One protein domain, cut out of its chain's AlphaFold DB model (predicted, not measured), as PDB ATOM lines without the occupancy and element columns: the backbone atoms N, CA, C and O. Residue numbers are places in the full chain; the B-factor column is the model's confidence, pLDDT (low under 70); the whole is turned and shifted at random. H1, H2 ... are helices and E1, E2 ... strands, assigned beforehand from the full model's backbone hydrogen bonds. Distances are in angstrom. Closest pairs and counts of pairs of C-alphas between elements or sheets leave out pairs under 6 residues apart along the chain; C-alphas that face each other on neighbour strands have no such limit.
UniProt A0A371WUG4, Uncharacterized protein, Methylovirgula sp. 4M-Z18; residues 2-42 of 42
ATOM      1  N   PHE A   2      -7.575  21.919  30.835       65.62
ATOM      2  CA  PHE A   2      -6.639  21.141  31.666       65.62
ATOM      3  C   PHE A   2      -7.236  20.077  32.619       65.62
ATOM      4  O   PHE A   2      -6.591  19.697  33.584       65.62
ATOM      5  N   GLY A   3      -8.470  19.608  32.405       67.38
ATOM      6  CA  GLY A   3      -9.104  18.586  33.255       67.38
ATOM      7  C   GLY A   3      -9.376  19.020  34.702       67.38
ATOM      8  O   GLY A   3      -9.819  18.204  35.502       67.38
ATOM      9  N   LEU A   4      -9.136  20.289  35.046       76.25
ATOM     10  CA  LEU A   4      -9.366  20.842  36.377       76.25
ATOM     11  C   LEU A   4     -10.831  21.298  36.527       76.25
ATOM     12  O   LEU A   4     -11.313  22.038  35.661       76.25
ATOM     13  N   PRO A   5     -11.535  20.947  37.622       75.12
ATOM     14  CA  PRO A   5     -12.909  21.386  37.892       75.12
ATOM     15  C   PRO A   5     -12.963  22.850  38.382       75.12
ATOM     16  O   PRO A   5     -13.561  23.166  39.405       75.12
ATOM     17  N   ALA A   6     -12.304  23.760  37.659       78.81
ATOM     18  CA  ALA A   6     -12.204  25.179  38.004       78.81
ATOM     19  C   ALA A   6     -13.356  26.037  37.460       78.81
ATOM     20  O   ALA A   6     -13.442  27.225  37.771       78.81
ATOM     21  N   ILE A   7     -14.241  25.469  36.634       79.19
ATOM     22  CA  ILE A   7     -15.359  26.208  36.033       79.19
ATOM     23  C   ILE A   7     -16.249  26.776  37.149       79.19
ATOM     24  O   ILE A   7     -16.725  26.043  38.011       79.19
ATOM     25  N   GLY A   8     -16.467  28.095  37.130       82.12
ATOM     26  CA  GLY A   8     -17.286  28.804  38.119       82.12
ATOM     27  C   GLY A   8     -16.575  29.147  39.435       82.12
ATOM     28  O   GLY A   8     -17.190  29.762  40.303       82.12
ATOM     29  N   ARG A   9     -15.290  28.803  39.592       85.00
ATOM     30  CA  ARG A   9     -14.493  29.119  40.788       85.00
ATOM     31  C   ARG A   9     -13.417  30.150  40.468       85.00
ATOM     32  O   ARG A   9     -12.770  30.097  39.425       85.00
ATOM     33  N   ARG A  10     -13.214  31.102  41.381       90.50
ATOM     34  CA  ARG A  10     -12.128  32.083  41.281       90.50
ATOM     35  C   ARG A  10     -10.838  31.443  41.791       90.50
ATOM     36  O   ARG A  10     -10.798  31.023  42.940       90.50
ATOM     37  N   ALA A  11      -9.801  31.429  40.959       89.44
ATOM     38  CA  ALA A  11      -8.451  31.015  41.330       89.44
ATOM     39  C   ALA A  11      -7.447  32.108  40.943       89.44
ATOM     40  O   ALA A  11      -7.657  32.835  39.970       89.44
ATOM     41  N   GLN A  12      -6.369  32.233  41.710       92.38
ATOM     42  CA  GLN A  12      -5.241  33.122  41.439       92.38
ATOM     43  C   GLN A  12      -4.005  32.285  41.129       92.38
ATOM     44  O   GLN A  12      -3.680  31.366  41.866       92.38
ATOM     45  N   PHE A  13      -3.292  32.592  40.056       92.19
ATOM     46  CA  PHE A  13      -2.078  31.869  39.695       92.19
ATOM     47  C   PHE A  13      -1.107  32.813  39.003       92.19
ATOM     48  O   PHE A  13      -1.501  33.856  38.475       92.19
ATOM     49  N   THR A  14       0.161  32.429  38.982       95.31
ATOM     50  CA  THR A  14       1.177  33.108  38.183       95.31
ATOM     51  C   THR A  14       1.295  32.411  36.834       95.31
ATOM     52  O   THR A  14       1.249  31.183  36.733       95.31
ATOM     53  N   GLY A  15       1.419  33.202  35.776       93.94
ATOM     54  CA  GLY A  15       1.641  32.706  34.428       93.94
ATOM     55  C   GLY A  15       2.621  33.601  33.693       93.94
ATOM     56  O   GLY A  15       2.768  34.777  34.022       93.94
ATOM     57  N   ASN A  16       3.275  33.028  32.692       97.00
ATOM     58  CA  ASN A  16       4.157  33.745  31.785       97.00
ATOM     59  C   ASN A  16       3.533  33.764  30.395       97.00
ATOM     60  O   ASN A  16       2.935  32.776  29.964       97.00
ATOM     61  N   VAL A  17       3.693  34.879  29.692       97.12
ATOM     62  CA  VAL A  17       3.224  35.044  28.317       97.12
ATOM     63  C   VAL A  17       4.406  35.465  27.461       97.12
ATOM     64  O   VAL A  17       5.125  36.401  27.802       97.12
ATOM     65  N   PHE A  18       4.598  34.754  26.358       97.44
ATOM     66  CA  PHE A  18       5.650  34.979  25.384       97.44
ATOM     67  C   PHE A  18       5.016  35.396  24.066       97.44
ATOM     68  O   PHE A  18       4.025  34.810  23.625       97.44
ATOM     69  N   TYR A  19       5.620  36.397  23.441       97.00
ATOM     70  CA  TYR A  19       5.180  36.958  22.176       97.00
ATOM     71  C   TYR A  19       6.293  36.774  21.156       97.00
ATOM     72  O   TYR A  19       7.450  37.079  21.443       97.00
ATOM     73  N   GLU A  20       5.940  36.309  19.966       97.50
ATOM     74  CA  GLU A  20       6.809  36.409  18.800       97.50
ATOM     75  C   GLU A  20       6.264  37.487  17.874       97.50
ATOM     76  O   GLU A  20       5.069  37.527  17.567       97.50
ATOM     77  N   PHE A  21       7.167  38.352  17.432       96.06
ATOM     78  CA  PHE A  21       6.907  39.423  16.484       96.06
ATOM     79  C   PHE A  21       7.646  39.101  15.186       96.06
ATOM     80  O   PHE A  21       8.796  38.667  15.223       96.06
ATOM     81  N   LEU A  22       6.994  39.335  14.048       93.31
ATOM     82  CA  LEU A  22       7.634  39.327  12.735       93.31
ATOM     83  C   LEU A  22       7.128  40.546  11.969       93.31
ATOM     84  O   LEU A  22       5.939  40.608  11.668       93.31
ATOM     85  N   ASP A  23       8.019  41.510  11.736       89.19
ATOM     86  CA  ASP A  23       7.766  42.789  11.048       89.19
ATOM     87  C   ASP A  23       6.614  43.655  11.609       89.19
ATOM     88  O   ASP A  23       6.228  44.640  10.989       89.19
ATOM     89  N   GLU A  24       6.132  43.321  12.813       84.44
ATOM     90  CA  GLU A  24       4.905  43.816  13.457       84.44
ATOM     91  C   GLU A  24       3.613  43.575  12.635       84.44
ATOM     92  O   GLU A  24       3.564  43.832  11.432       84.44
ATOM     93  N   PRO A  25       2.502  43.098  13.247       90.50
ATOM     94  CA  PRO A  25       2.219  42.936  14.680       90.50
ATOM     95  C   PRO A  25       2.644  41.562  15.254       90.50
ATOM     96  O   PRO A  25       3.433  40.832  14.657       90.50
ATOM     97  N   ILE A  26       2.144  41.217  16.451       95.94
ATOM     98  CA  ILE A  26       2.361  39.912  17.102       95.94
ATOM     99  C   ILE A  26       1.967  38.782  16.143       95.94
ATOM    100  O   ILE A  26       0.817  38.683  15.715       95.94
ATOM    101  N   ARG A  27       2.921  37.899  15.848       97.00
ATOM    102  CA  ARG A  27       2.741  36.747  14.967       97.00
ATOM    103  C   ARG A  27       2.198  35.540  15.718       97.00
ATOM    104  O   ARG A  27       1.320  34.856  15.190       97.00
ATOM    105  N   ASN A  28       2.737  35.292  16.910       97.38
ATOM    106  CA  ASN A  28       2.381  34.169  17.768       97.38
ATOM    107  C   ASN A  28       2.390  34.575  19.247       97.38
ATOM    108  O   ASN A  28       3.132  35.462  19.673       97.38
ATOM    109  N   VAL A  29       1.561  33.883  20.026       97.25
ATOM    110  CA  VAL A  29       1.470  34.027  21.480       97.25
ATOM    111  C   VAL A  29       1.500  32.640  22.100       97.25
ATOM    112  O   VAL A  29       0.698  31.780  21.736       97.25
ATOM    113  N   TRP A  30       2.381  32.442  23.074       97.81
ATOM    114  CA  TRP A  30       2.389  31.253  23.920       97.81
ATOM    115  C   TRP A  30       2.244  31.670  25.372       97.81
ATOM    116  O   TRP A  30       2.852  32.641  25.816       97.81
ATOM    117  N   SER A  31       1.457  30.921  26.134       94.88
ATOM    118  CA  SER A  31       1.313  31.134  27.568       94.88
ATOM    119  C   SER A  31       1.623  29.859  28.337       94.88
ATOM    120  O   SER A  31       1.302  28.749  27.912       94.88
ATOM    121  N   ILE A  32       2.266  30.037  29.486       94.50
ATOM    122  CA  ILE A  32       2.547  28.987  30.458       94.50
ATOM    123  C   ILE A  32       1.834  29.376  31.746       94.50
ATOM    124  O   ILE A  32       1.981  30.498  32.230       94.50
ATOM    125  N   ILE A  33       1.053  28.449  32.288       91.06
ATOM    126  CA  ILE A  33       0.217  28.657  33.469       91.06
ATOM    127  C   ILE A  33       0.573  27.607  34.520       91.06
ATOM    128  O   ILE A  33       0.676  26.422  34.194       91.06
ATOM    129  N   ASP A  34       0.701  28.032  35.778       91.69
ATOM    130  CA  ASP A  34       0.858  27.140  36.928       91.69
ATOM    131  C   ASP A  34      -0.465  26.422  37.258       91.69
ATOM    132  O   ASP A  34      -1.300  26.884  38.037       91.69
ATOM    133  N   GLN A  35      -0.683  25.279  36.609       88.94
ATOM    134  CA  GLN A  35      -1.835  24.415  36.869       88.94
ATOM    135  C   GLN A  35      -1.884  23.852  38.297       88.94
ATOM    136  O   GLN A  35      -2.977  23.858  38.865       88.94
ATOM    137  N   PRO A  36      -0.774  23.370  38.895       90.62
ATOM    138  CA  PRO A  36      -0.772  22.935  40.291       90.62
ATOM    139  C   PRO A  36      -1.269  24.007  41.268       90.62
ATOM    140  O   PRO A  36      -2.071  23.691  42.147       90.62
ATOM    141  N   ALA A  37      -0.877  25.274  41.083       90.62
ATOM    142  CA  ALA A  37      -1.376  26.373  41.911       90.62
ATOM    143  C   ALA A  37      -2.898  26.548  41.790       90.62
ATOM    144  O   ALA A  37      -3.571  26.799  42.790       90.62
ATOM    145  N   ILE A  38      -3.460  26.379  40.588       89.81
ATOM    146  CA  ILE A  38      -4.916  26.401  40.377       89.81
ATOM    147  C   ILE A  38      -5.573  25.204  41.067       89.81
ATOM    148  O   ILE A  38      -6.563  25.383  41.769       89.81
ATOM    149  N   ALA A  39      -5.024  23.999  40.895       88.25
ATOM    150  CA  ALA A  39      -5.569  22.773  41.474       88.25
ATOM    151  C   ALA A  39      -5.636  22.828  43.007       88.25
ATOM    152  O   ALA A  39      -6.610  22.360  43.582       88.25
ATOM    153  N   ALA A  40      -4.655  23.457  43.660       89.88
ATOM    154  CA  ALA A  40      -4.638  23.645  45.111       89.88
ATOM    155  C   ALA A  40      -5.735  24.594  45.649       89.88
ATOM    156  O   ALA A  40      -5.933  24.665  46.860       89.88
ATOM    157  N   GLN A  41      -6.432  25.339  44.781       87.94
ATOM    158  CA  GLN A  41      -7.533  26.248  45.146       87.94
ATOM    159  C   GLN A  41      -8.929  25.667  44.861       87.94
ATOM    160  O   GLN A  41      -9.951  26.305  45.156       87.94
ATOM    161  N   LEU A  42      -8.986  24.476  44.261       82.50
ATOM    162  CA  LEU A  42     -10.212  23.722  43.999       82.50
ATOM    163  C   LEU A  42     -10.484  22.763  45.161       82.50
ATOM    164  O   LEU A  42     -11.654  22.720  45.607       82.50
TER     165      LEU A  42
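What this domain is: This is residues 2 to 42 of the 42 residues of an uncharacterized protein of Methylovirgula sp. 4M-Z18 (UniProt A0A371WUG4). Picture a long, narrow hairpin of two strands, E1 and E2, whose turn at residues 22 to 25 makes one far tip of the domain. At the opposite end of the hairpin lie the short helix H1 and the loop stretch of residues 2 to 14, which has no named element. The printed part has 41 residues, with two named strands and one named helix in the order E1, E2, H1; the sheet's order is E1 - E2, antiparallel. The class is mixed, helices and strands, with under half of the residues, 20 of 41, in named elements. The whole is only just extended, close to loose, with a radius of gyration of the C-alphas of 14.0 A and spans of 42 by 16 by 16 A.

How they stand to each other: Begin with the sheet, where E1, residues 15 to 21, and E2, residues 26 to 33, are antiparallel neighbours and form a hairpin. Their N-to-C directions differ by 165 degrees. Look along the pair for C-alphas that face each other: those of Gly 15 and Ile 33 are 4.4 A apart, those of Phe 18 and Trp 30 are 5.2 A apart, and those of Phe 21 and Ile 26 are 4.6 A apart. Among the backbone atoms, N 18 and O 30 are within hydrogen-bond range at 2.8 A, and so are N 30 and O 18 at 2.9 A. Past E2, one residue leads to H1, residues 35 to 39, by a tight link. E1 and H1 are apart. In H1, every O i to N i+4 pair is within hydrogen-bond range.

Where its parts are: Find C-alpha 15 at (1.641, 32.706, 34.428), where E1 begins; from there the strand runs 19.9 A to C-alpha 21 at (6.907, 39.423, 16.484). With four residues between it and E1, E2 begins at C-alpha 26 and runs 20.0 A to C-alpha 33. H1 runs from Gln 35 to C-alpha 39 at (-5.569, 22.773, 41.474), 6.2 A from first to last C-alpha.

The domain as a whole: The outline is a rod, and its two C-alphas farthest apart, those of Asp 23 and Leu 42, are 42.1 A from each other. The C-alphas of Phe 2 and Leu 42, the first and last printed, are 13.1 A apart; Leu 42 is the chain's last residue. The C-alphas of residues 2 to 14 lie 8 to 17 A from the mean of all C-alphas. The printed part has no cut, and both links, E1 to E2 and E2 to H1, are tight. The mean pLDDT of the printed part is 89.5; look at residues 2 to 3 for the low confidence, under 70.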